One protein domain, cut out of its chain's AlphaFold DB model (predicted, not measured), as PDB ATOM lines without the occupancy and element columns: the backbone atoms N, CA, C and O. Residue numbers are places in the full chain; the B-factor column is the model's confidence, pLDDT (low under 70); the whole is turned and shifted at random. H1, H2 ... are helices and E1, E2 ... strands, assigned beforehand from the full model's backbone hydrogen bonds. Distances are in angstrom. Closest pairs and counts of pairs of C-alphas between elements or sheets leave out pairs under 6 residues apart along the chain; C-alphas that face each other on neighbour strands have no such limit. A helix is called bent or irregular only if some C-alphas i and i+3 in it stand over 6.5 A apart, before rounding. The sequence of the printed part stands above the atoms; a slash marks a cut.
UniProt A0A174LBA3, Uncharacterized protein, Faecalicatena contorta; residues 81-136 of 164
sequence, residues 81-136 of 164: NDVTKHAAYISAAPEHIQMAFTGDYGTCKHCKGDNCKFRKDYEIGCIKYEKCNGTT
ATOM      1  N   ASN A  81      39.449 -46.883   4.631       92.12
ATOM      2  CA  ASN A  81      39.533 -48.081   3.784       92.12
ATOM      3  C   ASN A  81      38.756 -49.233   4.429       92.12
ATOM      4  O   ASN A  81      38.397 -49.136   5.594       92.12
ATOM      5  N   ASP A  82      38.490 -50.297   3.670       93.62
ATOM      6  CA  ASP A  82      37.745 -51.473   4.143       93.62
ATOM      7  C   ASP A  82      36.374 -51.140   4.765       93.62
ATOM      8  O   ASP A  82      35.946 -51.763   5.734       93.62
ATOM      9  N   VAL A  83      35.660 -50.164   4.191       96.19
ATOM     10  CA  VAL A  83      34.402 -49.614   4.737       96.19
ATOM     11  C   VAL A  83      33.370 -50.694   5.068       96.19
ATOM     12  O   VAL A  83      32.762 -50.629   6.133       96.19
ATOM     13  N   THR A  84      33.222 -51.726   4.229       97.06
ATOM     14  CA  THR A  84      32.295 -52.844   4.476       97.06
ATOM     15  C   THR A  84      32.539 -53.532   5.827       97.06
ATOM     16  O   THR A  84      31.583 -53.922   6.491       97.06
ATOM     17  N   LYS A  85      33.795 -53.634   6.296       96.06
ATOM     18  CA  LYS A  85      34.113 -54.233   7.610       96.06
ATOM     19  C   LYS A  85      33.557 -53.419   8.781       96.06
ATOM     20  O   LYS A  85      33.330 -53.969   9.853       96.06
ATOM     21  N   HIS A  86      33.321 -52.128   8.566       96.88
ATOM     22  CA  HIS A  86      32.834 -51.184   9.566       96.88
ATOM     23  C   HIS A  86      31.355 -50.816   9.354       96.88
ATOM     24  O   HIS A  86      30.846 -49.917  10.023       96.88
ATOM     25  N   ALA A  87      30.643 -51.514   8.459       96.94
ATOM     26  CA  ALA A  87      29.259 -51.210   8.099       96.94
ATOM     27  C   ALA A  87      28.323 -51.137   9.316       96.94
ATOM     28  O   ALA A  87      27.530 -50.207   9.415       96.94
ATOM     29  N   ALA A  88      28.457 -52.061  10.273       96.44
ATOM     30  CA  ALA A  88      27.631 -52.072  11.481       96.44
ATOM     31  C   ALA A  88      27.829 -50.817  12.349       96.44
ATOM     32  O   ALA A  88      26.858 -50.279  12.874       96.44
ATOM     33  N   TYR A  89      29.072 -50.335  12.478       97.62
ATOM     34  CA  TYR A  89      29.357 -49.090  13.189       97.62
ATOM     35  C   TYR A  89      28.742 -47.898  12.456       97.62
ATOM     36  O   TYR A  89      28.068 -47.082  13.075       97.62
ATOM     37  N   ILE A  90      28.937 -47.822  11.133       97.56
ATOM     38  CA  ILE A  90      28.426 -46.711  10.323       97.56
ATOM     39  C   ILE A  90      26.899 -46.653  10.404       97.56
ATOM     40  O   ILE A  90      26.365 -45.589  10.691       97.56
ATOM     41  N   SER A  91      26.196 -47.778  10.246       97.00
ATOM     42  CA  SER A  91      24.729 -47.827  10.339       97.00
ATOM     43  C   SER A  91      24.175 -47.375  11.695       97.00
ATOM     44  O   SER A  91      23.032 -46.934  11.765       97.00
ATOM     45  N   ALA A  92      24.958 -47.497  12.770       97.25
ATOM     46  CA  ALA A  92      24.573 -47.072  14.115       97.25
ATOM     47  C   ALA A  92      25.037 -45.644  14.465       97.25
ATOM     48  O   ALA A  92      24.673 -45.128  15.521       97.25
ATOM     49  N   ALA A  93      25.858 -45.014  13.619       97.88
ATOM     50  CA  ALA A  93      26.400 -43.681  13.862       97.88
ATOM     51  C   ALA A  93      25.341 -42.585  13.622       97.88
ATOM     52  O   ALA A  93      24.348 -42.828  12.937       97.88
ATOM     53  N   PRO A  94      25.536 -41.355  14.123       98.06
ATOM     54  CA  PRO A  94      24.657 -40.231  13.803       98.06
ATOM     55  C   PRO A  94      24.587 -39.934  12.298       98.06
ATOM     56  O   PRO A  94      25.529 -40.205  11.549       98.06
ATOM     57  N   GLU A  95      23.493 -39.309  11.853       97.06
ATOM     58  CA  GLU A  95      23.230 -39.023  10.432       97.06
ATOM     59  C   GLU A  95      24.386 -38.278   9.745       97.06
ATOM     60  O   GLU A  95      24.789 -38.633   8.638       97.06
ATOM     61  N   HIS A  96      24.986 -37.294  10.420       96.44
ATOM     62  CA  HIS A  96      26.092 -36.515   9.861       96.44
ATOM     63  C   HIS A  96      27.355 -37.356   9.589       96.44
ATOM     64  O   HIS A  96      28.157 -36.983   8.734       96.44
ATOM     65  N   ILE A  97      27.535 -38.487  10.286       98.12
ATOM     66  CA  ILE A  97      28.577 -39.477   9.985       98.12
ATOM     67  C   ILE A  97      28.139 -40.356   8.819       98.12
ATOM     68  O   ILE A  97      28.900 -40.531   7.868       98.12
ATOM     69  N   GLN A  98      26.911 -40.878   8.863       97.31
ATOM     70  CA  GLN A  98      26.374 -41.762   7.823       97.31
ATOM     71  C   GLN A  98      26.409 -41.114   6.437       97.31
ATOM     72  O   GLN A  98      26.838 -41.747   5.471       97.31
ATOM     73  N   MET A  99      26.035 -39.836   6.346       96.25
ATOM     74  CA  MET A  99      25.910 -39.105   5.084       96.25
ATOM     75  C   MET A  99      27.196 -39.036   4.263       96.25
ATOM     76  O   MET A  99      27.134 -39.018   3.034       96.25
ATOM     77  N   ALA A 100      28.364 -39.082   4.907       96.38
ATOM     78  CA  ALA A 100      29.649 -39.124   4.212       96.38
ATOM     79  C   ALA A 100      29.884 -40.440   3.437       96.38
ATOM     80  O   ALA A 100      30.746 -40.492   2.555       96.38
ATOM     81  N   PHE A 101      29.124 -41.490   3.761       97.00
ATOM     82  CA  PHE A 101      29.156 -42.798   3.109       97.00
ATOM     83  C   PHE A 101      27.933 -43.006   2.211       97.00
ATOM     84  O   PHE A 101      28.065 -43.401   1.055       97.00
ATOM     85  N   THR A 102      26.741 -42.706   2.719       96.19
ATOM     86  CA  THR A 102      25.485 -43.105   2.075       96.19
ATOM     87  C   THR A 102      24.829 -42.004   1.243       96.19
ATOM     88  O   THR A 102      24.051 -42.323   0.350       96.19
ATOM     89  N   GLY A 103      25.146 -40.727   1.490       95.06
ATOM     90  CA  GLY A 103      24.562 -39.590   0.762       95.06
ATOM     91  C   GLY A 103      25.115 -39.462  -0.656       95.06
ATOM     92  O   GLY A 103      26.051 -40.162  -1.002       95.06
ATOM     93  N   ASP A 104      24.622 -38.549  -1.492       94.31
ATOM     94  CA  ASP A 104      25.040 -38.487  -2.911       94.31
ATOM     95  C   ASP A 104      26.409 -37.832  -3.152       94.31
ATOM     96  O   ASP A 104      27.021 -37.983  -4.219       94.31
ATOM     97  N   TYR A 105      26.933 -37.099  -2.166       93.31
ATOM     98  CA  TYR A 105      28.219 -36.432  -2.318       93.31
ATOM     99  C   TYR A 105      29.341 -37.450  -2.557       93.31
ATOM    100  O   TYR A 105      29.439 -38.500  -1.913       93.31
ATOM    101  N   GLY A 106      30.183 -37.152  -3.546       91.56
ATOM    102  CA  GLY A 106      31.282 -38.022  -3.945       91.56
ATOM    103  C   GLY A 106      30.865 -39.344  -4.592       91.56
ATOM    104  O   GLY A 106      31.741 -40.183  -4.784       91.56
ATOM    105  N   THR A 107      29.594 -39.552  -4.956       94.19
ATOM    106  CA  THR A 107      29.177 -40.724  -5.747       94.19
ATOM    107  C   THR A 107      29.997 -40.836  -7.034       94.19
ATOM    108  O   THR A 107      30.286 -39.841  -7.712       94.19
ATOM    109  N   CYS A 108      30.454 -42.055  -7.334       92.94
ATOM    110  CA  CYS A 108      31.254 -42.330  -8.517       92.94
ATOM    111  C   CYS A 108      30.448 -42.003  -9.780       92.94
ATOM    112  O   CYS A 108      29.336 -42.481  -9.962       92.94
ATOM    113  N   LYS A 109      31.023 -41.200 -10.679       90.62
ATOM    114  CA  LYS A 109      30.396 -40.845 -11.965       90.62
ATOM    115  C   LYS A 109      30.886 -41.705 -13.135       90.62
ATOM    116  O   LYS A 109      30.678 -41.327 -14.279       90.62
ATOM    117  N   HIS A 110      31.646 -42.771 -12.861       88.94
ATOM    118  CA  HIS A 110      32.314 -43.611 -13.871       88.94
ATOM    119  C   HIS A 110      33.079 -42.801 -14.936       88.94
ATOM    120  O   HIS A 110      33.176 -43.189 -16.096       88.94
ATOM    121  N   CYS A 111      33.681 -41.668 -14.550       84.69
ATOM    122  CA  CYS A 111      34.330 -40.738 -15.485       84.69
ATOM    123  C   CYS A 111      35.540 -41.326 -16.232       84.69
ATOM    124  O   CYS A 111      36.016 -40.736 -17.198       84.69
ATOM    125  N   LYS A 112      36.056 -42.472 -15.776       80.88
ATOM    126  CA  LYS A 112      37.121 -43.248 -16.426       80.88
ATOM    127  C   LYS A 112      36.671 -44.676 -16.765       80.88
ATOM    128  O   LYS A 112      37.505 -45.577 -16.831       80.88
ATOM    129  N   GLY A 113      35.363 -44.878 -16.928       81.94
ATOM    130  CA  GLY A 113      34.755 -46.198 -17.069       81.94
ATOM    131  C   GLY A 113      34.975 -47.076 -15.835       81.94
ATOM    132  O   GLY A 113      35.302 -46.587 -14.747       81.94
ATOM    133  N   ASP A 114      34.838 -48.386 -16.024       78.31
ATOM    134  CA  ASP A 114      34.797 -49.342 -14.913       78.31
ATOM    135  C   ASP A 114      36.158 -49.679 -14.298       78.31
ATOM    136  O   ASP A 114      36.213 -50.255 -13.217       78.31
ATOM    137  N   ASN A 115      37.262 -49.257 -14.919       78.19
ATOM    138  CA  ASN A 115      38.626 -49.517 -14.441       78.19
ATOM    139  C   ASN A 115      39.220 -48.339 -13.646       78.19
ATOM    140  O   ASN A 115      40.438 -48.153 -13.567       78.19
ATOM    141  N   CYS A 116      38.370 -47.492 -13.065       84.62
ATOM    142  CA  CYS A 116      38.824 -46.344 -12.297       84.62
ATOM    143  C   CYS A 116      39.463 -46.775 -10.966       84.62
ATOM    144  O   CYS A 116      38.769 -47.072 -10.001       84.62
ATOM    145  N   LYS A 117      40.797 -46.671 -10.856       84.94
ATOM    146  CA  LYS A 117      41.546 -46.920  -9.601       84.94
ATOM    147  C   LYS A 117      41.173 -46.012  -8.420       84.94
ATOM    148  O   LYS A 117      41.686 -46.183  -7.319       84.94
ATOM    149  N   PHE A 118      40.375 -44.977  -8.673       86.75
ATOM    150  CA  PHE A 118      39.878 -44.068  -7.648       86.75
ATOM    151  C   PHE A 118      38.462 -44.421  -7.204       86.75
ATOM    152  O   PHE A 118      37.958 -43.755  -6.310       86.75
ATOM    153  N   ARG A 119      37.803 -45.418  -7.797       92.38
ATOM    154  CA  ARG A 119      36.510 -45.876  -7.305       92.38
ATOM    155  C   ARG A 119      36.707 -46.677  -6.014       92.38
ATOM    156  O   ARG A 119      37.644 -47.464  -5.895       92.38
ATOM    157  N   LYS A 120      35.854 -46.412  -5.031       92.25
ATOM    158  CA  LYS A 120      35.720 -47.159  -3.785       92.25
ATOM    159  C   LYS A 120      34.353 -47.816  -3.785       92.25
ATOM    160  O   LYS A 120      33.354 -47.104  -3.775       92.25
ATOM    161  N   ASP A 121      34.359 -49.137  -3.737       94.25
ATOM    162  CA  ASP A 121      33.163 -49.969  -3.729       94.25
ATOM    163  C   ASP A 121      33.021 -50.592  -2.340       94.25
ATOM    164  O   ASP A 121      33.985 -51.143  -1.799       94.25
ATOM    165  N   TYR A 122      31.852 -50.452  -1.725       96.44
ATOM    166  CA  TYR A 122      31.572 -51.028  -0.410       96.44
ATOM    167  C   TYR A 122      30.079 -51.267  -0.206       96.44
ATOM    168  O   TYR A 122      29.245 -50.820  -0.989       96.44
ATOM    169  N   GLU A 123      29.748 -51.986   0.862       97.62
ATOM    170  CA  GLU A 123      28.378 -52.348   1.201       97.62
ATOM    171  C   GLU A 123      28.063 -51.939   2.641       97.62
ATOM    172  O   GLU A 123      28.863 -52.180   3.547       97.62
ATOM    173  N   ILE A 124      26.905 -51.310   2.849       96.62
ATOM    174  CA  ILE A 124      26.370 -50.969   4.172       96.62
ATOM    175  C   ILE A 124      24.891 -51.344   4.177       96.62
ATOM    176  O   ILE A 124      24.135 -50.876   3.330       96.62
ATOM    177  N   GLY A 125      24.477 -52.210   5.107       89.94
ATOM    178  CA  GLY A 125      23.079 -52.646   5.215       89.94
ATOM    179  C   GLY A 125      22.538 -53.298   3.937       89.94
ATOM    180  O   GLY A 125      21.421 -53.002   3.534       89.94
ATOM    181  N   CYS A 126      23.346 -54.133   3.274       90.44
ATOM    182  CA  CYS A 126      23.023 -54.777   1.992       90.44
ATOM    183  C   CYS A 126      22.858 -53.830   0.789       90.44
ATOM    184  O   CYS A 126      22.501 -54.277  -0.301       90.44
ATOM    185  N   ILE A 127      23.160 -52.539   0.947       96.44
ATOM    186  CA  ILE A 127      23.178 -51.564  -0.144       96.44
ATOM    187  C   ILE A 127      24.621 -51.372  -0.599       96.44
ATOM    188  O   ILE A 127      25.506 -51.091   0.213       96.44
ATOM    189  N   LYS A 128      24.853 -51.515  -1.906       96.62
ATOM    190  CA  LYS A 128      26.150 -51.247  -2.534       96.62
ATOM    191  C   LYS A 128      26.295 -49.762  -2.834       96.62
ATOM    192  O   LYS A 128      25.396 -49.153  -3.407       96.62
ATOM    193  N   TYR A 129      27.453 -49.214  -2.495       96.50
ATOM    194  CA  TYR A 129      27.817 -47.828  -2.745       96.50
ATOM    195  C   TYR A 129      29.108 -47.765  -3.551       96.50
ATOM    196  O   TYR A 129      30.078 -48.460  -3.243       96.50
ATOM    197  N   GLU A 130      29.132 -46.864  -4.530       95.38
ATOM    198  CA  GLU A 130      30.328 -46.534  -5.296       95.38
ATOM    199  C   GLU A 130      30.693 -45.066  -5.080       95.38
ATOM    200  O   GLU A 130      29.938 -44.147  -5.417       95.38
ATOM    201  N   LYS A 131      31.880 -44.819  -4.529       94.75
ATOM    202  CA  LYS A 131      32.388 -43.477  -4.232       94.75
ATOM    203  C   LYS A 131      33.661 -43.156  -4.987       94.75
ATOM    204  O   LYS A 131      34.508 -44.007  -5.236       94.75
ATOM    205  N   CYS A 132      33.841 -41.884  -5.307       92.19
ATOM    206  CA  CYS A 132      35.087 -41.356  -5.826       92.19
ATOM    207  C   CYS A 132      36.042 -41.077  -4.662       92.19
ATOM    208  O   CYS A 132      35.851 -40.147  -3.879       92.19
ATOM    209  N   ASN A 133      37.151 -41.809  -4.602       86.81
ATOM    210  CA  ASN A 133      38.264 -41.543  -3.696       86.81
ATOM    211  C   ASN A 133      38.839 -40.133  -3.874       86.81
ATOM    212  O   ASN A 133      39.614 -39.710  -3.039       86.81
ATOM    213  N   GLY A 134      38.507 -39.398  -4.940       84.44
ATOM    214  CA  GLY A 134      38.868 -37.990  -5.078       84.44
ATOM    215  C   GLY A 134      38.166 -37.075  -4.072       84.44
ATOM    216  O   GLY A 134      38.772 -36.080  -3.693       84.44
ATOM    217  N   THR A 135      36.964 -37.431  -3.607       85.38
ATOM    218  CA  THR A 135      36.056 -36.530  -2.864       85.38
ATOM    219  C   THR A 135      35.243 -37.211  -1.755       85.38
ATOM    220  O   THR A 135      34.395 -36.585  -1.136       85.38
ATOM    221  N   THR A 136      35.450 -38.501  -1.501       87.69
ATOM    222  CA  THR A 136      34.693 -39.235  -0.475       87.69
ATOM    223  C   THR A 136      35.194 -38.959   0.946       87.69
ATOM    224  O   THR A 136      36.375 -38.660   1.150       87.69
TER     225      THR A 136
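AT A GLANCE: This is residues 81 to 136 of the 164 residues of an uncharacterized protein of Faecalicatena contorta (UniProt A0A174LBA3). A hairpin of two antiparallel strands, E2 and E3, lies in the middle of a small elongated domain, with two short helices, H1 and H2, forming a corner toward one end of its length and the short strand E1 at the other end. H1 packs on the hairpin chiefly at E2, and H2 comes near it with residues 98 to 102, while residues 103 to 110 run from H2 along the length to E1. The printed part has 56 residues, with two named helices and three named strands in the order H1, H2, E1, E2, E3, and its class is mixed, helices and strands. The whole is compact, with a radius of gyration of the C-alphas of 11.2 A, and the C-alphas span 33 by 19 by 17 A.

IN THESE COORDINATES: H1 takes residues 83 to 92, 13.8 A from first to last C-alpha, and begins at C-alpha 83 at (34.402, -49.614, 4.737). H1 is irregular: C-alphas 85 and 88 are 7.9 A apart. H2 takes residues 95 to 102 and measures 9.6 A. E1 takes residues 111 to 114, 8.6 A long, with C-alpha 111 at (34.330, -40.738, -15.485). E2 takes residues 119 to 124 and measures 16.1 A. E3 takes residues 127 to 132, 16.7 A long, and ends at C-alpha 132 at (35.087, -41.356, -5.826).

HOW THE PARTS SIT: E2 and E3 are antiparallel neighbours and form a hairpin, with 154 degrees between their directions. The C-alphas of Asp 121 and Glu 130 face each other at 4.7 A. N 122 and O 129 are within hydrogen-bond range at 3.1 A, and so are N 129 and O 122 at 2.8 A. H1 and E2 have 10 pairs of C-alphas within 8 A, the closest being those of Ala 87 and Ile 124 at 4.9 A. The closest C-alphas of H2 and E3 are those of Thr 102 and Tyr 129, 7.1 A apart. H2 and E2 are near each other, with 6 pairs of C-alphas within 10 A. H1 and H2 only just touch, and only at the corner by their link, with 3 pairs of C-alphas within 8 A, the closest those of Ile 90 and Gln 98 at 5.9 A. Their lines stand at a shallow tilt of 30 degrees, opposite ways. H1 and E3 are apart. E1 pairs with no named strand and is apart from H1, H2, E2 and E3. Of the O i to N i+4 pairs, 4 of 6 in H1 and 2 of 4 in H2 are within hydrogen-bond range.

THE WHOLE: The two C-alphas farthest apart are those of Ala 92 and Lys 112, 33.2 A. The printed part has no cut. The links H1 to H2, E1 to E2 and E2 to E3 are tight, and the link H2 to E1, with 8 residues, is short. The mean pLDDT of the printed part is 92.7, and no printed residue is under 70.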